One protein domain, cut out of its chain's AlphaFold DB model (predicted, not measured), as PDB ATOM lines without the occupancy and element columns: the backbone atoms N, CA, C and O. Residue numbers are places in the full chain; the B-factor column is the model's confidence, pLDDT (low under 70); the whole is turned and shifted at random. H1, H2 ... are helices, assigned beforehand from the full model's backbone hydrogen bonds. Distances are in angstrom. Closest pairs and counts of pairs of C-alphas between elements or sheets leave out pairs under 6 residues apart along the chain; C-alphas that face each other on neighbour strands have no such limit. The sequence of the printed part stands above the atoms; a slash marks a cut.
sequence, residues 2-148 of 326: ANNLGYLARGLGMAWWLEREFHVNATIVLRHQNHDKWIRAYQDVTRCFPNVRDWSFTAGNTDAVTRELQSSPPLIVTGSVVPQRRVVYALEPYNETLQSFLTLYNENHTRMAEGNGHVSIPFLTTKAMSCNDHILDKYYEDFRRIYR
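AT A GLANCE: This is residues 2 to 148 of the 326 residues of the protein "Predicted protein" of Phaeodactylum tricornutum (strain CCAP 1055/1) (UniProt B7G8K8). A long helix, H1, is the core of one end of an elongated model: H2 packs on its first turn, the short H5 packs on its middle part, and H6 comes close beside it. Towards the other end lie the long helix H4, the short H3 and the long link of residues 71 to 93, of which residues 76 to 82 stick out as a free loop, while another long link, residues 112 to 133, leads from H4 back to H5. You will find 147 residues with six named helices in the order H1 to H6 and no named strand; the class is all helix, with 72 residues, under half, in named elements. The whole is compact, with a radius of gyration of the C-alphas of 16.6 A, and spans 49 by 32 by 28 A, only just elongated.

IN THESE COORDINATES: Find C-alpha 2 at (-83.860, 26.605, -34.762); from there H1, residues 2 to 22, runs 29.2 A to C-alpha 22 at (-89.068, 50.586, -50.553). H2, residues 36 to 48, is 18.1 A long. H5, residues 134 to 138, is 5.9 A long, and H6, residues 140 to 146, is 10.0 A long and ends at C-alpha 146, at (-75.646, 36.546, -40.239). H4, residues 94 to 111, is 25.8 A long, and H3, residues 63 to 70, is 10.3 A long.

HOW THE PARTS SIT: Start at H1. Look at its residues 2 to 5, which alone touch H2; the closest C-alphas, those of Asn 4 and Tyr 42, are 6.7 A apart. These two helices run the same way at a steep tilt of 64 degrees. Residues 9 to 14 of H1 alone touch H5, where the closest C-alphas, those of Gly 13 and Ile 135, are 5.6 A apart. H1 and H6 are close but not clearly touching, with the closest C-alphas, those of Ala 9 and Phe 143, 7.1 A apart; they run opposite ways at a steep tilt of 68 degrees, only just short of about perpendicular. H1 and H4 are near each other, with 9 pairs of C-alphas within 10 A. H3 touches no helix; it is apart from H1 and H4, among others. Between the long links, residues 88 to 89 pair with residues 124 to 125, parallel, a stretch too short to be a named strand. In each of the six helices, every O i to N i+4 pair is within hydrogen-bond range.

THE WHOLE: The two C-alphas farthest apart are those of Cys 48 and Gly 79, at 50.2 A. The printed part has no cut. The links H1 to H2, H2 to H3, H3 to H4 and H4 to H5 are long, and H5 to H6 is tight. Check the B-factor column: the mean pLDDT of the printed part is 76.8, and residues 71 to 97 and 108 to 123 are under 70.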
ATOM      1  N   ALA A   2     -83.422  26.422 -33.362       94.06
ATOM      2  CA  ALA A   2     -83.860  26.605 -34.762       94.06
ATOM      3  C   ALA A   2     -85.177  27.386 -34.978       94.06
ATOM      4  O   ALA A   2     -85.244  28.213 -35.876       94.06
ATOM      5  N   ASN A   3     -86.199  27.216 -34.128       92.38
ATOM      6  CA  ASN A   3     -87.406  28.057 -34.217       92.38
ATOM      7  C   ASN A   3     -87.089  29.552 -34.049       92.38
ATOM      8  O   ASN A   3     -87.670  30.382 -34.737       92.38
ATOM      9  N   ASN A   4     -86.153  29.898 -33.158       92.94
ATOM     10  CA  ASN A   4     -85.736  31.286 -32.968       92.94
ATOM     11  C   ASN A   4     -85.012  31.805 -34.212       92.94
ATOM     12  O   ASN A   4     -85.304  32.920 -34.618       92.94
ATOM     13  N   LEU A   5     -84.161  30.995 -34.858       95.69
ATOM     14  CA  LEU A   5     -83.572  31.357 -36.157       95.69
ATOM     15  C   LEU A   5     -84.666  31.654 -37.189       95.69
ATOM     16  O   LEU A   5     -84.601  32.669 -37.870       95.69
ATOM     17  N   GLY A   6     -85.724  30.839 -37.227       93.88
ATOM     18  CA  GLY A   6     -86.879  31.058 -38.099       93.88
ATOM     19  C   GLY A   6     -87.609  32.378 -37.852       93.88
ATOM     20  O   GLY A   6     -87.908  33.106 -38.798       93.88
ATOM     21  N   TYR A   7     -87.883  32.713 -36.590       90.94
ATOM     22  CA  TYR A   7     -88.518  33.984 -36.229       90.94
ATOM     23  C   TYR A   7     -87.629  35.195 -36.522       90.94
ATOM     24  O   TYR A   7     -88.104  36.194 -37.062       90.94
ATOM     25  N   LEU A   8     -86.341  35.100 -36.187       93.19
ATOM     26  CA  LEU A   8     -85.362  36.147 -36.466       93.19
ATOM     27  C   LEU A   8     -85.217  36.365 -37.967       93.19
ATOM     28  O   LEU A   8     -85.256  37.506 -38.413       93.19
ATOM     29  N   ALA A   9     -85.132  35.279 -38.739       94.12
ATOM     30  CA  ALA A   9     -84.980  35.342 -40.184       94.12
ATOM     31  C   ALA A   9     -86.164  36.058 -40.815       94.12
ATOM     32  O   ALA A   9     -86.001  36.934 -41.657       94.12
ATOM     33  N   ARG A  10     -87.363  35.746 -40.327       89.81
ATOM     34  CA  ARG A  10     -88.572  36.414 -40.765       89.81
ATOM     35  C   ARG A  10     -88.530  37.920 -40.492       89.81
ATOM     36  O   ARG A  10     -88.747  38.703 -41.411       89.81
ATOM     37  N   GLY A  11     -88.226  38.333 -39.261       89.25
ATOM     38  CA  GLY A  11     -88.119  39.755 -38.917       89.25
ATOM     39  C   GLY A  11     -87.050  40.492 -39.734       89.25
ATOM     40  O   GLY A  11     -87.326  41.546 -40.299       89.25
ATOM     41  N   LEU A  12     -85.862  39.895 -39.849       93.19
ATOM     42  CA  LEU A  12     -84.734  40.396 -40.639       93.19
ATOM     43  C   LEU A  12     -85.080  40.572 -42.107       93.19
ATOM     44  O   LEU A  12     -84.904  41.651 -42.659       93.19
ATOM     45  N   GLY A  13     -85.614  39.528 -42.727       91.56
ATOM     46  CA  GLY A  13     -85.938  39.562 -44.139       91.56
ATOM     47  C   GLY A  13     -87.048  40.557 -44.465       91.56
ATOM     48  O   GLY A  13     -86.993  41.198 -45.507       91.56
ATOM     49  N   MET A  14     -88.013  40.766 -43.561       87.44
ATOM     50  CA  MET A  14     -89.001  41.843 -43.711       87.44
ATOM     51  C   MET A  14     -88.357  43.231 -43.615       87.44
ATOM     52  O   MET A  14     -88.678  44.095 -44.428       87.44
ATOM     53  N   ALA A  15     -87.444  43.444 -42.662       90.69
ATOM     54  CA  ALA A  15     -86.724  44.710 -42.528       90.69
ATOM     55  C   ALA A  15     -85.853  44.998 -43.763       90.69
ATOM     56  O   ALA A  15     -85.938  46.085 -44.325       90.69
ATOM     57  N   TRP A  16     -85.102  44.005 -44.249       93.50
ATOM     58  CA  TRP A  16     -84.321  44.127 -45.482       93.50
ATOM     59  C   TRP A  16     -85.199  44.391 -46.699       93.50
ATOM     60  O   TRP A  16     -84.805  45.156 -47.570       93.50
ATOM     61  N   TRP A  17     -86.390  43.796 -46.763       89.00
ATOM     62  CA  TRP A  17     -87.325  44.060 -47.851       89.00
ATOM     63  C   TRP A  17     -87.823  45.505 -47.839       89.00
ATOM     64  O   TRP A  17     -87.753  46.177 -48.866       89.00
ATOM     65  N   LEU A  18     -88.262  46.000 -46.682       87.50
ATOM     66  CA  LEU A  18     -88.661  47.399 -46.508       87.50
ATOM     67  C   LEU A  18     -87.541  48.369 -46.894       87.50
ATOM     68  O   LEU A  18     -87.772  49.315 -47.647       87.50
ATOM     69  N   GLU A  19     -86.326  48.110 -46.425       92.06
ATOM     70  CA  GLU A  19     -85.182  48.983 -46.660       92.06
ATOM     71  C   GLU A  19     -84.740  48.971 -48.129       92.06
ATOM     72  O   GLU A  19     -84.588  50.026 -48.743       92.06
ATOM     73  N   ARG A  20     -84.544  47.782 -48.710       92.75
ATOM     74  CA  ARG A  20     -83.902  47.633 -50.025       92.75
ATOM     75  C   ARG A  20     -84.839  47.914 -51.192       92.75
ATOM     76  O   ARG A  20     -84.379  48.430 -52.202       92.75
ATOM     77  N   GLU A  21     -86.122  47.579 -51.066       87.88
ATOM     78  CA  GLU A  21     -87.088  47.720 -52.169       87.88
ATOM     79  C   GLU A  21     -87.958  48.972 -52.042       87.88
ATOM     80  O   GLU A  21     -88.473  49.469 -53.040       87.88
ATOM     81  N   PHE A  22     -88.147  49.478 -50.819       85.06
ATOM     82  CA  PHE A  22     -89.068  50.586 -50.553       85.06
ATOM     83  C   PHE A  22     -88.408  51.774 -49.852       85.06
ATOM     84  O   PHE A  22     -89.088  52.758 -49.572       85.06
ATOM     85  N   HIS A  23     -87.101  51.706 -49.572       87.06
ATOM     86  CA  HIS A  23     -86.341  52.760 -48.892       87.06
ATOM     87  C   HIS A  23     -86.912  53.148 -47.516       87.06
ATOM     88  O   HIS A  23     -86.715  54.266 -47.041       87.06
ATOM     89  N   VAL A  24     -87.597  52.210 -46.851       85.44
ATOM     90  CA  VAL A  24     -88.129  52.388 -45.497       85.44
ATOM     91  C   VAL A  24     -87.161  51.763 -44.502       85.44
ATOM     92  O   VAL A  24     -87.061  50.542 -44.400       85.44
ATOM     93  N   ASN A  25     -86.462  52.602 -43.735       87.31
ATOM     94  CA  ASN A  25     -85.595  52.120 -42.664       87.31
ATOM     95  C   ASN A  25     -86.442  51.556 -41.510       87.31
ATOM     96  O   ASN A  25     -87.309  52.247 -40.969       87.31
ATOM     97  N   ALA A  26     -86.189  50.303 -41.138       86.00
ATOM     98  CA  ALA A  26     -86.948  49.585 -40.124       86.00
ATOM     99  C   ALA A  26     -86.037  49.102 -38.990       86.00
ATOM    100  O   ALA A  26     -85.051  48.403 -39.212       86.00
ATOM    101  N   THR A  27     -86.423  49.406 -37.750       86.25
ATOM    102  CA  THR A  27     -85.745  48.893 -36.553       86.25
ATOM    103  C   THR A  27     -86.408  47.604 -36.084       86.25
ATOM    104  O   THR A  27     -87.602  47.581 -35.782       86.25
ATOM    105  N   ILE A  28     -85.627  46.531 -35.966       88.25
ATOM    106  CA  ILE A  28     -86.105  45.256 -35.422       88.25
ATOM    107  C   ILE A  28     -86.079  45.319 -33.898       88.25
ATOM    108  O   ILE A  28     -85.049  45.601 -33.288       88.25
ATOM    109  N   VAL A  29     -87.211  44.991 -33.278       87.44
ATOM    110  CA  VAL A  29     -87.340  44.880 -31.825       87.44
ATOM    111  C   VAL A  29     -87.821  43.475 -31.485       87.44
ATOM    112  O   VAL A  29     -88.906  43.061 -31.895       87.44
ATOM    113  N   LEU A  30     -87.012  42.726 -30.735       88.56
ATOM    114  CA  LEU A  30     -87.341  41.356 -30.352       88.56
ATOM    115  C   LEU A  30     -88.095  41.305 -29.035       88.56
ATOM    116  O   LEU A  30     -87.757  41.999 -28.079       88.56
ATOM    117  N   ARG A  31     -89.072  40.405 -28.971       85.25
ATOM    118  CA  ARG A  31     -89.814  40.100 -27.753       85.25
ATOM    119  C   ARG A  31     -89.695  38.622 -27.424       85.25
ATOM    120  O   ARG A  31     -89.858  37.771 -28.301       85.25
ATOM    121  N   HIS A  32     -89.515  38.328 -26.145       82.31
ATOM    122  CA  HIS A  32     -89.508  36.966 -25.646       82.31
ATOM    123  C   HIS A  32     -90.787  36.526 -24.955       82.31
ATOM    124  O   HIS A  32     -91.581  37.331 -24.463       82.31
ATOM    125  N   GLN A  33     -90.926  35.205 -24.865       80.62
ATOM    126  CA  GLN A  33     -91.833  34.541 -23.938       80.62
ATOM    127  C   GLN A  33     -91.078  34.190 -22.649       80.62
ATOM    128  O   GLN A  33     -89.903  33.821 -22.694       80.62
ATOM    129  N   ASN A  34     -91.758  34.240 -21.502       84.44
ATOM    130  CA  ASN A  34     -91.214  33.822 -20.200       84.44
ATOM    131  C   ASN A  34     -91.273  32.295 -20.027       84.44
ATOM    132  O   ASN A  34     -91.722  31.790 -19.005       84.44
ATOM    133  N   HIS A  35     -90.887  31.551 -21.063       88.69
ATOM    134  CA  HIS A  35     -90.917  30.094 -21.067       88.69
ATOM    135  C   HIS A  35     -89.491  29.558 -21.209       88.69
ATOM    136  O   HIS A  35     -88.797  29.896 -22.167       88.69
ATOM    137  N   ASP A  36     -89.071  28.647 -20.331       89.62
ATOM    138  CA  ASP A  36     -87.697  28.125 -20.265       89.62
ATOM    139  C   ASP A  36     -87.143  27.616 -21.597       89.62
ATOM    140  O   ASP A  36     -85.995  27.866 -21.956       89.62
ATOM    141  N   LYS A  37     -87.971  26.891 -22.362       86.81
ATOM    142  CA  LYS A  37     -87.627  26.438 -23.721       86.81
ATOM    143  C   LYS A  37     -87.185  27.596 -24.619       86.81
ATOM    144  O   LYS A  37     -86.245  27.427 -25.388       86.81
ATOM    145  N   TRP A  38     -87.875  28.731 -24.540       87.75
ATOM    146  CA  TRP A  38     -87.539  29.926 -25.300       87.75
ATOM    147  C   TRP A  38     -86.253  30.551 -24.764       87.75
ATOM    148  O   TRP A  38     -85.374  30.879 -25.558       87.75
ATOM    149  N   ILE A  39     -86.113  30.622 -23.434       90.94
ATOM    150  CA  ILE A  39     -84.940  31.200 -22.772       90.94
ATOM    151  C   ILE A  39     -83.655  30.474 -23.173       90.94
ATOM    152  O   ILE A  39     -82.747  31.072 -23.742       90.94
ATOM    153  N   ARG A  40     -83.627  29.151 -22.993       92.62
ATOM    154  CA  ARG A  40     -82.497  28.322 -23.433       92.62
ATOM    155  C   ARG A  40     -82.241  28.466 -24.929       92.62
ATOM    156  O   ARG A  40     -81.102  28.559 -25.365       92.62
ATOM    157  N   ALA A  41     -83.307  28.527 -25.730       92.12
ATOM    158  CA  ALA A  41     -83.180  28.621 -27.173       92.12
ATOM    159  C   ALA A  41     -82.525  29.920 -27.653       92.12
ATOM    160  O   ALA A  41     -81.811  29.838 -28.648       92.12
ATOM    161  N   TYR A  42     -82.769  31.080 -27.031       92.19
ATOM    162  CA  TYR A  42     -82.073  32.308 -27.436       92.19
ATOM    163  C   TYR A  42     -80.659  32.369 -26.864       92.19
ATOM    164  O   TYR A  42     -79.782  32.865 -27.555       92.19
ATOM    165  N   GLN A  43     -80.419  31.824 -25.666       94.81
ATOM    166  CA  GLN A  43     -79.068  31.698 -25.109       94.81
ATOM    167  C   GLN A  43     -78.172  30.849 -26.019       94.81
ATOM    168  O   GLN A  43     -77.029  31.210 -26.276       94.81
ATOM    169  N   ASP A  44     -78.708  29.755 -26.569       96.25
ATOM    170  CA  ASP A  44     -78.014  28.965 -27.588       96.25
ATOM    171  C   ASP A  44     -77.727  29.792 -28.852       96.25
ATOM    172  O   ASP A  44     -76.633  29.702 -29.405       96.25
ATOM    173  N   VAL A  45     -78.693  30.611 -29.299       96.06
ATOM    174  CA  VAL A  45     -78.523  31.474 -30.479       96.06
ATOM    175  C   VAL A  45     -77.422  32.514 -30.244       96.06
ATOM    176  O   VAL A  45     -76.494  32.596 -31.040       96.06
ATOM    177  N   THR A  46     -77.473  33.276 -29.152       95.31
ATOM    178  CA  THR A  46     -76.482  34.329 -28.875       95.31
ATOM    179  C   THR A  46     -75.093  33.764 -28.587       95.31
ATOM    180  O   THR A  46     -74.083  34.383 -28.930       95.31
ATOM    181  N   ARG A  47     -75.015  32.564 -27.999       97.00
ATOM    182  CA  ARG A  47     -73.743  31.866 -27.798       97.00
ATOM    183  C   ARG A  47     -73.122  31.447 -29.131       97.00
ATOM    184  O   ARG A  47     -71.968  31.788 -29.373       97.00
ATOM    185  N   CYS A  48     -73.881  30.751 -29.980       97.94
ATOM    186  CA  CYS A  48     -73.335  30.016 -31.128       97.94
ATOM    187  C   CYS A  48     -73.461  30.718 -32.484       97.94
ATOM    188  O   CYS A  48     -72.988  30.185 -33.481       97.94
ATOM    189  N   PHE A  49     -74.077  31.899 -32.546       97.62
ATOM    190  CA  PHE A  49     -74.144  32.720 -33.755       97.62
ATOM    191  C   PHE A  49     -73.600  34.122 -33.438       97.62
ATOM    192  O   PHE A  49     -74.345  34.986 -32.966       97.62
ATOM    193  N   PRO A  50     -72.297  34.375 -33.664       97.12
ATOM    194  CA  PRO A  50     -71.627  35.586 -33.191       97.12
ATOM    195  C   PRO A  50     -72.263  36.885 -33.699       97.12
ATOM    196  O   PRO A  50     -72.372  37.848 -32.948       97.12
ATOM    197  N   ASN A  51     -72.767  36.893 -34.936       97.12
ATOM    198  CA  ASN A  51     -73.346  38.089 -35.560       97.12
ATOM    199  C   ASN A  51     -74.741  38.466 -35.017       97.12
ATOM    200  O   ASN A  51     -75.280  39.504 -35.393       97.12
ATOM    201  N   VAL A  52     -75.329  37.644 -34.141       94.12
ATOM    202  CA  VAL A  52     -76.590  37.946 -33.438       94.12
ATOM    203  C   VAL A  52     -76.421  37.969 -31.915       94.12
ATOM    204  O   VAL A  52     -77.408  38.009 -31.183       94.12
ATOM    205  N   ARG A  53     -75.180  37.936 -31.412       93.88
ATOM    206  CA  ARG A  53     -74.882  37.873 -29.974       93.88
ATOM    207  C   ARG A  53     -75.335  39.120 -29.219       93.88
ATOM    208  O   ARG A  53     -75.887  38.994 -28.130       93.88
ATOM    209  N   ASP A  54     -75.161  40.289 -29.827       92.94
ATOM    210  CA  ASP A  54     -75.456  41.589 -29.207       92.94
ATOM    211  C   ASP A  54     -76.937  41.986 -29.310       92.94
ATOM    212  O   ASP A  54     -77.343  43.084 -28.929       92.94
ATOM    213  N   TRP A  55     -77.773  41.099 -29.845       91.44
ATOM    214  CA  TRP A  55     -79.183  41.382 -30.044       91.44
ATOM    215  C   TRP A  55     -79.947  41.290 -28.726       91.44
ATOM    216  O   TRP A  55     -79.901  40.283 -28.016       91.44
ATOM    217  N   SER A  56     -80.725  42.327 -28.420       91.06
ATOM    218  CA  SER A  56     -81.576  42.330 -27.234       91.06
ATOM    219  C   SER A  56     -82.883  41.586 -27.496       91.06
ATOM    220  O   SER A  56     -83.836  42.125 -28.055       91.06
ATOM    221  N   PHE A  57     -82.940  40.342 -27.023       89.50
ATOM    222  CA  PHE A  57     -84.130  39.485 -27.030       89.50
ATOM    223  C   PHE A  57     -85.248  39.959 -26.077       89.50
ATOM    224  O   PHE A  57     -86.322  39.355 -26.043       89.50
ATOM    225  N   THR A  58     -84.998  41.026 -25.314       89.00
ATOM    226  CA  THR A  58     -85.908  41.597 -24.313       89.00
ATOM    227  C   THR A  58     -86.341  43.028 -24.626       89.00
ATOM    228  O   THR A  58     -87.231  43.545 -23.954       89.00
ATOM    229  N   ALA A  59     -85.779  43.673 -25.655       89.00
ATOM    230  CA  ALA A  59     -86.065  45.075 -25.976       89.00
ATOM    231  C   ALA A  59     -87.558  45.351 -26.243       89.00
ATOM    232  O   ALA A  59     -88.053  46.439 -25.965       89.00
ATOM    233  N   GLY A  60     -88.289  44.361 -26.758       87.25
ATOM    234  CA  GLY A  60     -89.726  44.423 -27.026       87.25
ATOM    235  C   GLY A  60     -90.614  44.018 -25.854       87.25
ATOM    236  O   GLY A  60     -91.837  44.039 -25.984       87.25
ATOM    237  N   ASN A  61     -90.048  43.643 -24.706       88.12
ATOM    238  CA  ASN A  61     -90.793  43.295 -23.495       88.12
ATOM    239  C   ASN A  61     -91.130  44.549 -22.672       88.12
ATOM    240  O   ASN A  61     -90.884  44.599 -21.471       88.12
ATOM    241  N   THR A  62     -91.699  45.565 -23.323       87.06
ATOM    242  CA  THR A  62     -92.137  46.808 -22.675       87.06
ATOM    243  C   THR A  62     -93.658  46.863 -22.554       87.06
ATOM    244  O   THR A  62     -94.389  46.246 -23.340       87.06
ATOM    245  N   ASP A  63     -94.154  47.649 -21.597       82.38
ATOM    246  CA  ASP A  63     -95.591  47.914 -21.452       82.38
ATOM    247  C   ASP A  63     -96.162  48.608 -22.686       82.38
ATOM    248  O   ASP A  63     -97.293  48.337 -23.081       82.38
ATOM    249  N   ALA A  64     -95.375  49.472 -23.335       77.50
ATOM    250  CA  ALA A  64     -95.771  50.136 -24.570       77.50
ATOM    251  C   ALA A  64     -96.059  49.116 -25.684       77.50
ATOM    252  O   ALA A  64     -97.161  49.110 -26.224       77.50
ATOM    253  N   VAL A  65     -95.121  48.201 -25.959       77.88
ATOM    254  CA  VAL A  65     -95.294  47.139 -26.968       77.88
ATOM    255  C   VAL A  65     -96.391  46.150 -26.563       77.88
ATOM    256  O   VAL A  65     -97.118  45.630 -27.409       77.88
ATOM    257  N   THR A  66     -96.550  45.876 -25.267       79.25
ATOM    258  CA  THR A  66     -97.615  44.987 -24.785       79.25
ATOM    259  C   THR A  66     -98.997  45.601 -24.977       79.25
ATOM    260  O   THR A  66     -99.863  44.931 -25.540       79.25
ATOM    261  N   ARG A  67     -99.189  46.866 -24.585       75.69
ATOM    262  CA  ARG A  67    -100.436  47.606 -24.826       75.69
ATOM    263  C   ARG A  67    -100.749  47.679 -26.311       75.69
ATOM    264  O   ARG A  67    -101.884  47.434 -26.693       75.69
ATOM    265  N   GLU A  68     -99.739  47.927 -27.135       70.00
ATOM    266  CA  GLU A  68     -99.870  47.975 -28.589       70.00
ATOM    267  C   GLU A  68    -100.482  46.686 -29.155       70.00
ATOM    268  O   GLU A  68    -101.526  46.706 -29.810       70.00
ATOM    269  N   LEU A  69     -99.894  45.542 -28.796       70.12
ATOM    270  CA  LEU A  69    -100.344  44.222 -29.233       70.12
ATOM    271  C   LEU A  69    -101.724  43.827 -28.680       70.12
ATOM    272  O   LEU A  69    -102.419  43.042 -29.320       70.12
ATOM    273  N   GLN A  70    -102.108  44.334 -27.505       70.50
ATOM    274  CA  GLN A  70    -103.414  44.079 -26.877       70.50
ATOM    275  C   GLN A  70    -104.522  44.999 -27.404       70.50
ATOM    276  O   GLN A  70    -105.674  44.586 -27.473       70.50
ATOM    277  N   SER A  71    -104.179  46.233 -27.781       61.03
ATOM    278  CA  SER A  71    -105.117  47.254 -28.269       61.03
ATOM    279  C   SER A  71    -105.595  47.036 -29.705       61.03
ATOM    280  O   SER A  71    -106.457  47.770 -30.172       61.03
ATOM    281  N   SER A  72    -105.060  46.030 -30.403       53.53
ATOM    282  CA  SER A  72    -105.470  45.655 -31.757       53.53
ATOM    283  C   SER A  72    -106.620  44.634 -31.714       53.53
ATOM    284  O   SER A  72    -106.345  43.444 -31.523       53.53
ATOM    285  N   PRO A  73    -107.901  45.026 -31.889       44.38
ATOM    286  CA  PRO A  73    -108.968  44.057 -32.114       44.38
ATOM    287  C   PRO A  73    -108.758  43.323 -33.455       44.38
ATOM    288  O   PRO A  73    -108.117  43.864 -34.363       44.38
ATOM    289  N   PRO A  74    -109.292  42.096 -33.618       44.78
ATOM    290  CA  PRO A  74    -109.365  41.460 -34.930       44.78
ATOM    291  C   PRO A  74    -110.156  42.363 -35.890       44.78
ATOM    292  O   PRO A  74    -111.141  42.976 -35.483       44.78
ATOM    293  N   LEU A  75    -109.698  42.468 -37.144       42.09
ATOM    294  CA  LEU A  75    -110.276  43.326 -38.187       42.09
ATOM    295  C   LEU A  75    -111.817  43.290 -38.194       42.09
ATOM    296  O   LEU A  75    -112.411  42.308 -38.632       42.09
ATOM    297  N   ILE A  76    -112.459  44.394 -37.806       36.31
ATOM    298  CA  ILE A  76    -113.811  44.736 -38.258       36.31
ATOM    299  C   ILE A  76    -113.692  46.083 -38.965       36.31
ATOM    300  O   ILE A  76    -113.374  47.104 -38.359       36.31
ATOM    301  N   VAL A  77    -113.870  46.056 -40.284       40.38
ATOM    302  CA  VAL A  77    -113.825  47.234 -41.151       40.38
ATOM    303  C   VAL A  77    -115.209  47.871 -41.158       40.38
ATOM    304  O   VAL A  77    -116.049  47.460 -41.947       40.38
ATOM    305  N   THR A  78    -115.442  48.890 -40.333       36.88
ATOM    306  CA  THR A  78    -116.492  49.888 -40.589       36.88
ATOM    307  C   THR A  78    -116.136  51.245 -39.973       36.88
ATOM    308  O   THR A  78    -115.915  51.362 -38.778       36.88
ATOM    309  N   GLY A  79    -116.113  52.273 -40.830       36.28
ATOM    310  CA  GLY A  79    -116.569  53.638 -40.537       36.28
ATOM    311  C   GLY A  79    -115.887  54.457 -39.434       36.28
ATOM    312  O   GLY A  79    -116.245  54.367 -38.269       36.28
ATOM    313  N   SER A  80    -115.077  55.425 -39.876       30.80
ATOM    314  CA  SER A  80    -114.775  56.725 -39.240       30.80
ATOM    315  C   SER A  80    -113.918  56.800 -37.956       30.80
ATOM    316  O   SER A  80    -114.356  56.503 -36.855       30.80
ATOM    317  N   VAL A  81    -112.735  57.402 -38.175       39.75
ATOM    318  CA  VAL A  81    -111.963  58.336 -37.326       39.75
ATOM    319  C   VAL A  81    -111.399  57.800 -36.006       39.75
ATOM    320  O   VAL A  81    -111.990  57.990 -34.958       39.75
ATOM    321  N   VAL A  82    -110.188  57.234 -36.079       32.59
ATOM    322  CA  VAL A  82    -108.936  57.703 -35.440       32.59
ATOM    323  C   VAL A  82    -107.799  56.956 -36.176       32.59
ATOM    324  O   VAL A  82    -107.880  55.735 -36.315       32.59
ATOM    325  N   PRO A  83    -106.790  57.635 -36.762       39.41
ATOM    326  CA  PRO A  83    -105.634  56.946 -37.336       39.41
ATOM    327  C   PRO A  83    -104.851  56.281 -36.199       39.41
ATOM    328  O   PRO A  83    -105.103  56.568 -35.042       39.41
ATOM    329  N   GLN A  84    -103.822  55.509 -36.523       39.66
ATOM    330  CA  GLN A  84    -102.850  54.925 -35.593       39.66
ATOM    331  C   GLN A  84    -103.145  53.461 -35.241       39.66
ATOM    332  O   GLN A  84    -104.057  53.146 -34.488       39.66
ATOM    333  N   ARG A  85    -102.238  52.609 -35.745       47.75
ATOM    334  CA  ARG A  85    -101.859  51.288 -35.214       47.75
ATOM    335  C   ARG A  85    -102.590  50.085 -35.799       47.75
ATOM    336  O   ARG A  85    -103.504  49.515 -35.218       47.75
ATOM    337  N   ARG A  86    -102.108  49.644 -36.967       48.06
ATOM    338  CA  ARG A  86    -102.384  48.298 -37.480       48.06
ATOM    339  C   ARG A  86    -101.199  47.388 -37.199       48.06
ATOM    340  O   ARG A  86    -100.154  47.539 -37.821       48.06
ATOM    341  N   VAL A  87    -101.397  46.411 -36.323       46.94
ATOM    342  CA  VAL A  87    -100.548  45.222 -36.257       46.94
ATOM    343  C   VAL A  87    -100.921  44.330 -37.439       46.94
ATOM    344  O   VAL A  87    -101.937  43.637 -37.400       46.94
ATOM    345  N   VAL A  88    -100.139  44.361 -38.521       48.81
ATOM    346  CA  VAL A  88    -100.401  43.459 -39.652       48.81
ATOM    347  C   VAL A  88     -99.815  42.087 -39.340       48.81
ATOM    348  O   VAL A  88     -98.600  41.926 -39.292       48.81
ATOM    349  N   TYR A  89    -100.680  41.104 -39.096       47.47
ATOM    350  CA  TYR A  89    -100.286  39.713 -38.886       47.47
ATOM    351  C   TYR A  89    -100.095  39.025 -40.242       47.47
ATOM    352  O   TYR A  89    -101.067  38.687 -40.909       47.47
ATOM    353  N   ALA A  90     -98.846  38.807 -40.652       48.16
ATOM    354  CA  ALA A  90     -98.546  38.146 -41.921       48.16
ATOM    355  C   ALA A  90     -98.692  36.613 -41.816       48.16
ATOM    356  O   ALA A  90     -97.769  35.920 -41.381       48.16
ATOM    357  N   LEU A  91     -99.839  36.094 -42.249       46.94
ATOM    358  CA  LEU A  91     -99.941  34.798 -42.923       46.94
ATOM    359  C   LEU A  91    -100.007  35.151 -44.420       46.94
ATOM    360  O   LEU A  91    -100.717  36.084 -44.770       46.94
ATOM    361  N   GLU A  92     -99.188  34.536 -45.267       56.97
ATOM    362  CA  GLU A  92     -99.043  34.876 -46.701       56.97
ATOM    363  C   GLU A  92    -100.361  35.107 -47.468       56.97
ATOM    364  O   GLU A  92    -101.364  34.487 -47.107       56.97
ATOM    365  N   PRO A  93    -100.371  35.940 -48.541       54.22
ATOM    366  CA  PRO A  93     -99.226  36.417 -49.345       54.22
ATOM    367  C   PRO A  93     -98.597  37.756 -48.905       54.22
ATOM    368  O   PRO A  93     -99.274  38.748 -48.636       54.22
ATOM    369  N   TYR A  94     -97.255  37.804 -48.883       58.72
ATOM    370  CA  TYR A  94     -96.469  38.950 -48.386       58.72
ATOM    371  C   TYR A  94     -96.721  40.269 -49.093       58.72
ATOM    372  O   TYR A  94     -96.702  41.310 -48.439       58.72
ATOM    373  N   ASN A  95     -96.927  40.230 -50.407       61.69
ATOM    374  CA  ASN A  95     -97.014  41.445 -51.203       61.69
ATOM    375  C   ASN A  95     -98.205  42.304 -50.754       61.69
ATOM    376  O   ASN A  95     -98.039  43.480 -50.460       61.69
ATOM    377  N   GLU A  96     -99.381  41.707 -50.567       61.31
ATOM    378  CA  GLU A  96    -100.592  42.440 -50.172       61.31
ATOM    379  C   GLU A  96    -100.471  43.069 -48.776       61.31
ATOM    380  O   GLU A  96    -100.857  44.221 -48.559       61.31
ATOM    381  N   THR A  97     -99.880  42.337 -47.828       64.75
ATOM    382  CA  THR A  97     -99.624  42.827 -46.465       64.75
ATOM    383  C   THR A  97     -98.607  43.964 -46.458       64.75
ATOM    384  O   THR A  97     -98.815  44.973 -45.783       64.75
ATOM    385  N   LEU A  98     -97.515  43.821 -47.211       70.94
ATOM    386  CA  LEU A  98     -96.467  44.830 -47.267       70.94
ATOM    387  C   LEU A  98     -96.956  46.095 -47.975       70.94
ATOM    388  O   LEU A  98     -96.741  47.185 -47.460       70.94
ATOM    389  N   GLN A  99     -97.697  45.960 -49.076       71.81
ATOM    390  CA  GLN A  99     -98.365  47.080 -49.743       71.81
ATOM    391  C   GLN A  99     -99.348  47.781 -48.804       71.81
ATOM    392  O   GLN A  99     -99.318  49.000 -48.681       71.81
ATOM    393  N   SER A 100    -100.161  47.025 -48.060       70.50
ATOM    394  CA  SER A 100    -101.064  47.602 -47.056       70.50
ATOM    395  C   SER A 100    -100.302  48.381 -45.979       70.50
ATOM    396  O   SER A 100    -100.728  49.466 -45.585       70.50
ATOM    397  N   PHE A 101     -99.167  47.852 -45.509       75.31
ATOM    398  CA  PHE A 101     -98.290  48.548 -44.569       75.31
ATOM    399  C   PHE A 101     -97.690  49.823 -45.179       75.31
ATOM    400  O   PHE A 101     -97.722  50.863 -44.532       75.31
ATOM    401  N   LEU A 102     -97.186  49.765 -46.414       77.50
ATOM    402  CA  LEU A 102     -96.569  50.897 -47.110       77.50
ATOM    403  C   LEU A 102     -97.575  52.010 -47.410       77.50
ATOM    404  O   LEU A 102     -97.262  53.177 -47.199       77.50
ATOM    405  N   THR A 103     -98.794  51.665 -47.828       77.44
ATOM    406  CA  THR A 103     -99.888  52.629 -48.004       77.44
ATOM    407  C   THR A 103    -100.162  53.370 -46.699       77.44
ATOM    408  O   THR A 103    -100.154  54.596 -46.680       77.44
ATOM    409  N   LEU A 104    -100.300  52.645 -45.583       70.19
ATOM    410  CA  LEU A 104    -100.516  53.253 -44.263       70.19
ATOM    411  C   LEU A 104     -99.317  54.083 -43.794       70.19
ATOM    412  O   LEU A 104     -99.489  55.142 -43.193       70.19
ATOM    413  N   TYR A 105     -98.100  53.602 -44.046       75.00
ATOM    414  CA  TYR A 105     -96.870  54.323 -43.745       75.00
ATOM    415  C   TYR A 105     -96.821  55.657 -44.497       75.00
ATOM    416  O   TYR A 105     -96.570  56.686 -43.867       75.00
ATOM    417  N   ASN A 106     -97.134  55.651 -45.796       76.62
ATOM    418  CA  ASN A 106     -97.175  56.840 -46.644       76.62
ATOM    419  C   ASN A 106     -98.288  57.807 -46.220       76.62
ATOM    420  O   ASN A 106     -98.018  58.994 -46.071       76.62
ATOM    421  N   GLU A 107     -99.505  57.317 -45.960       72.75
ATOM    422  CA  GLU A 107    -100.625  58.131 -45.460       72.75
ATOM    423  C   GLU A 107    -100.297  58.824 -44.131       72.75
ATOM    424  O   GLU A 107    -100.631  59.991 -43.930       72.75
ATOM    425  N   ASN A 108     -99.640  58.114 -43.208       69.69
ATOM    426  CA  ASN A 108     -99.227  58.707 -41.942       69.69
ATOM    427  C   ASN A 108     -98.107  59.731 -42.142       69.69
ATOM    428  O   ASN A 108     -98.149  60.771 -41.491       69.69
ATOM    429  N   HIS A 109     -97.138  59.464 -43.028       68.25
ATOM    430  CA  HIS A 109     -96.036  60.389 -43.316       68.25
ATOM    431  C   HIS A 109     -96.507  61.675 -43.999       68.25
ATOM    432  O   HIS A 109     -96.053  62.750 -43.620       68.25
ATOM    433  N   THR A 110     -97.434  61.611 -44.956       66.38
ATOM    434  CA  THR A 110     -97.958  62.816 -45.628       66.38
ATOM    435  C   THR A 110     -98.732  63.710 -44.662       66.38
ATOM    436  O   THR A 110     -98.546  64.926 -44.661       66.38
ATOM    437  N   ARG A 111     -99.508  63.113 -43.751       63.53
ATOM    438  CA  ARG A 111    -100.242  63.840 -42.703       63.53
ATOM    439  C   ARG A 111     -99.346  64.457 -41.624       63.53
ATOM    440  O   ARG A 111     -99.823  65.301 -40.868       63.53
ATOM    441  N   MET A 112     -98.058  64.096 -41.552       58.34
ATOM    442  CA  MET A 112     -97.108  64.739 -40.628       58.34
ATOM    443  C   MET A 112     -96.904  66.225 -40.934       58.34
ATOM    444  O   MET A 112     -96.595  66.986 -40.022       58.34
ATOM    445  N   ALA A 113     -97.077  66.638 -42.192       54.47
ATOM    446  CA  ALA A 113     -96.934  68.034 -42.596       54.47
ATOM    447  C   ALA A 113     -98.154  68.901 -42.223       54.47
ATOM    448  O   ALA A 113     -98.056  70.125 -42.232       54.47
ATOM    449  N   GLU A 114     -99.296  68.287 -41.891       57.59
ATOM    450  CA  GLU A 114    -100.598  68.965 -41.811       57.59
ATOM    451  C   GLU A 114    -101.123  69.161 -40.374       57.59
ATOM    452  O   GLU A 114    -102.109  69.871 -40.182       57.59
ATOM    453  N   GLY A 115    -100.493  68.575 -39.344       51.16
ATOM    454  CA  GLY A 115    -101.039  68.598 -37.981       51.16
ATOM    455  C   GLY A 115    -100.006  68.608 -36.854       51.16
ATOM    456  O   GLY A 115     -99.080  67.797 -36.817       51.16
ATOM    457  N   ASN A 116    -100.217  69.495 -35.877       48.06
ATOM    458  CA  ASN A 116     -99.482  69.521 -34.613       48.06
ATOM    459  C   ASN A 116     -99.700  68.220 -33.823       48.06
ATOM    460  O   ASN A 116    -100.712  68.058 -33.148       48.06
ATOM    461  N   GLY A 117     -98.690  67.350 -33.840       52.03
ATOM    462  CA  GLY A 117     -98.386  66.460 -32.722       52.03
ATOM    463  C   GLY A 117     -99.147  65.138 -32.700       52.03
ATOM    464  O   GLY A 117    -100.197  65.026 -32.087       52.03
ATOM    465  N   HIS A 118     -98.568  64.122 -33.342       46.31
ATOM    466  CA  HIS A 118     -98.251  62.789 -32.801       46.31
ATOM    467  C   HIS A 118     -98.058  61.832 -33.985       46.31
ATOM    468  O   HIS A 118     -99.011  61.298 -34.553       46.31
ATOM    469  N   VAL A 119     -96.797  61.608 -34.361       44.03
ATOM    470  CA  VAL A 119     -96.437  60.622 -35.384       44.03
ATOM    471  C   VAL A 119     -96.634  59.229 -34.793       44.03
ATOM    472  O   VAL A 119     -95.894  58.825 -33.896       44.03
ATOM    473  N   SER A 120     -97.616  58.473 -35.284       55.12
ATOM    474  CA  SER A 120     -97.659  57.031 -35.033       55.12
ATOM    475  C   SER A 120     -96.937  56.325 -36.163       55.12
ATOM    476  O   SER A 120     -97.499  56.117 -37.239       55.12
ATOM    477  N   ILE A 121     -95.699  55.920 -35.902       57.31
ATOM    478  CA  ILE A 121     -94.983  55.006 -36.790       57.31
ATOM    479  C   ILE A 121     -95.735  53.662 -36.747       57.31
ATOM    480  O   ILE A 121     -95.986  53.153 -35.651       57.31
ATOM    481  N   PRO A 122     -96.185  53.111 -37.888       64.31
ATOM    482  CA  PRO A 122     -96.875  51.827 -37.898       64.31
ATOM    483  C   PRO A 122     -95.928  50.703 -37.450       64.31
ATOM    484  O   PRO A 122     -94.773  50.652 -37.866       64.31
ATOM    485  N   PHE A 123     -96.427  49.784 -36.617       67.69
ATOM    486  CA  PHE A 123     -95.683  48.604 -36.170       67.69
ATOM    487  C   PHE A 123     -96.073  47.386 -36.999       67.69
ATOM    488  O   PHE A 123     -97.233  46.976 -37.024       67.69
ATOM    489  N   LEU A 124     -95.086  46.760 -37.631       72.81
ATOM    490  CA  LEU A 124     -95.260  45.482 -38.304       72.81
ATOM    491  C   LEU A 124     -94.819  44.365 -37.358       72.81
ATOM    492  O   LEU A 124     -93.709  44.396 -36.832       72.81
ATOM    493  N   THR A 125     -95.686  43.381 -37.115       73.62
ATOM    494  CA  THR A 125     -95.356  42.261 -36.222       73.62
ATOM    495  C   THR A 125     -95.601  40.943 -36.922       73.62
ATOM    496  O   THR A 125     -96.494  40.806 -37.750       73.62
ATOM    497  N   THR A 126     -94.811  39.939 -36.579       73.69
ATOM    498  CA  THR A 126     -94.926  38.619 -37.183       73.69
ATOM    499  C   THR A 126     -94.776  37.552 -36.116       73.69
ATOM    500  O   THR A 126     -93.919  37.630 -35.238       73.69
ATOM    501  N   LYS A 127     -95.651  36.550 -36.195       75.81
ATOM    502  CA  LYS A 127     -95.574  35.302 -35.426       75.81
ATOM    503  C   LYS A 127     -95.262  34.115 -36.341       75.81
ATOM    504  O   LYS A 127     -95.405  32.970 -35.917       75.81
ATOM    505  N   ALA A 128     -94.882  34.378 -37.589       80.12
ATOM    506  CA  ALA A 128     -94.488  33.364 -38.552       80.12
ATOM    507  C   ALA A 128     -92.977  33.111 -38.467       80.12
ATOM    508  O   ALA A 128     -92.202  34.024 -38.181       80.12
ATOM    509  N   MET A 129     -92.570  31.871 -38.723       86.88
ATOM    510  CA  MET A 129     -91.165  31.501 -38.896       86.88
ATOM    511  C   MET A 129     -90.857  31.412 -40.386       86.88
ATOM    512  O   MET A 129     -91.625  30.797 -41.123       86.88
ATOM    513  N   SER A 130     -89.709  31.940 -40.800       86.75
ATOM    514  CA  SER A 130     -89.156  31.666 -42.125       86.75
ATOM    515  C   SER A 130     -88.329  30.389 -42.065       86.75
ATOM    516  O   SER A 130     -87.481  30.232 -41.196       86.75
ATOM    517  N   CYS A 131     -88.646  29.444 -42.936       83.25
ATOM    518  CA  CYS A 131     -88.016  28.117 -43.096       83.25
ATOM    519  C   CYS A 131     -88.330  27.583 -44.500       83.25
ATOM    520  O   CYS A 131     -87.543  26.855 -45.091       83.25
ATOM    521  N   ASN A 132     -89.560  27.906 -44.910       85.31
ATOM    522  CA  ASN A 132     -90.339  27.517 -46.072       85.31
ATOM    523  C   ASN A 132     -90.508  28.478 -47.263       85.31
ATOM    524  O   ASN A 132     -91.358  28.197 -48.098       85.31
ATOM    525  N   ASP A 133     -89.953  29.698 -47.214       85.00
ATOM    526  CA  ASP A 133     -90.620  30.862 -47.827       85.00
ATOM    527  C   ASP A 133     -89.747  31.732 -48.742       85.00
ATOM    528  O   ASP A 133     -88.521  31.620 -48.797       85.00
ATOM    529  N   HIS A 134     -90.416  32.639 -49.458       85.12
ATOM    530  CA  HIS A 134     -89.775  33.574 -50.379       85.12
ATOM    531  C   HIS A 134     -88.781  34.520 -49.689       85.12
ATOM    532  O   HIS A 134     -87.805  34.932 -50.305       85.12
ATOM    533  N   ILE A 135     -88.998  34.865 -48.414       88.00
ATOM    534  CA  ILE A 135     -88.081  35.737 -47.671       88.00
ATOM    535  C   ILE A 135     -86.732  35.046 -47.492       88.00
ATOM    536  O   ILE A 135     -85.688  35.650 -47.742       88.00
ATOM    537  N   LEU A 136     -86.766  33.787 -47.061       92.00
ATOM    538  CA  LEU A 136     -85.571  32.981 -46.886       92.00
ATOM    539  C   LEU A 136     -84.798  32.836 -48.198       92.00
ATOM    540  O   LEU A 136     -83.585  33.011 -48.209       92.00
ATOM    541  N   ASP A 137     -85.511  32.534 -49.279       92.06
ATOM    542  CA  ASP A 137     -84.943  32.361 -50.614       92.06
ATOM    543  C   ASP A 137     -84.294  33.654 -51.132       92.06
ATOM    544  O   ASP A 137     -83.126  33.668 -51.522       92.06
ATOM    545  N   LYS A 138     -85.024  34.774 -51.051       92.56
ATOM    546  CA  LYS A 138     -84.581  36.083 -51.544       92.56
ATOM    547  C   LYS A 138     -83.343  36.607 -50.815       92.56
ATOM    548  O   LYS A 138     -82.475  37.205 -51.445       92.56
ATOM    549  N   TYR A 139     -83.256  36.397 -49.502       96.38
ATOM    550  CA  TYR A 139     -82.154  36.895 -48.666       96.38
ATOM    551  C   TYR A 139     -81.229  35.781 -48.174       96.38
ATOM    552  O   TYR A 139     -80.602  35.901 -47.120       96.38
ATOM    553  N   TYR A 140     -81.138  34.687 -48.931       97.06
ATOM    554  CA  TYR A 140     -80.399  33.495 -48.530       97.06
ATOM    555  C   TYR A 140     -78.945  33.786 -48.128       97.06
ATOM    556  O   TYR A 140     -78.505  33.370 -47.054       97.06
ATOM    557  N   GLU A 141     -78.213  34.553 -48.937       97.81
ATOM    558  CA  GLU A 141     -76.807  34.881 -48.664       97.81
ATOM    559  C   GLU A 141     -76.633  35.767 -47.423       97.81
ATOM    560  O   GLU A 141     -75.707  35.579 -46.628       97.81
ATOM    561  N   ASP A 142     -77.566  36.693 -47.189       98.06
ATOM    562  CA  ASP A 142     -77.579  37.482 -45.961       98.06
ATOM    563  C   ASP A 142     -77.810  36.591 -44.733       98.06
ATOM    564  O   ASP A 142     -77.137  36.771 -43.713       98.06
ATOM    565  N   PHE A 143     -78.696  35.592 -44.837       98.00
ATOM    566  CA  PHE A 143     -78.910  34.616 -43.770       98.00
ATOM    567  C   PHE A 143     -77.695  33.722 -43.537       98.00
ATOM    568  O   PHE A 143     -77.327  33.521 -42.380       98.00
ATOM    569  N   ARG A 144     -77.013  33.243 -44.586       97.31
ATOM    570  CA  ARG A 144     -75.746  32.504 -44.434       97.31
ATOM    571  C   ARG A 144     -74.696  33.337 -43.700       97.31
ATOM    572  O   ARG A 144     -73.990  32.823 -42.835       97.31
ATOM    573  N   ARG A 145     -74.606  34.631 -44.019       97.62
ATOM    574  CA  ARG A 145     -73.662  35.557 -43.384       97.62
ATOM    575  C   ARG A 145     -74.006  35.820 -41.917       97.62
ATOM    576  O   ARG A 145     -73.133  35.713 -41.058       97.62
ATOM    577  N   ILE A 146     -75.252  36.183 -41.609       97.31
ATOM    578  CA  ILE A 146     -75.646  36.546 -40.239       97.31
ATOM    579  C   ILE A 146     -75.764  35.320 -39.325       97.31
ATOM    580  O   ILE A 146     -75.463  35.405 -38.140       97.31
ATOM    581  N   TYR A 147     -76.111  34.155 -39.872       97.56
ATOM    582  CA  TYR A 147     -76.148  32.892 -39.138       97.56
ATOM    583  C   TYR A 147     -74.891  32.051 -39.332       97.56
ATOM    584  O   TYR A 147     -74.944  30.821 -39.295       97.56
ATOM    585  N   ARG A 148     -73.738  32.709 -39.471       97.44
ATOM    586  CA  ARG A 148     -72.452  32.029 -39.349       97.44
ATOM    587  C   ARG A 148     -72.364  31.370 -37.970       97.44
ATOM    588  O   ARG A 148     -72.417  32.057 -36.952       97.44
TER     589      ARG A 148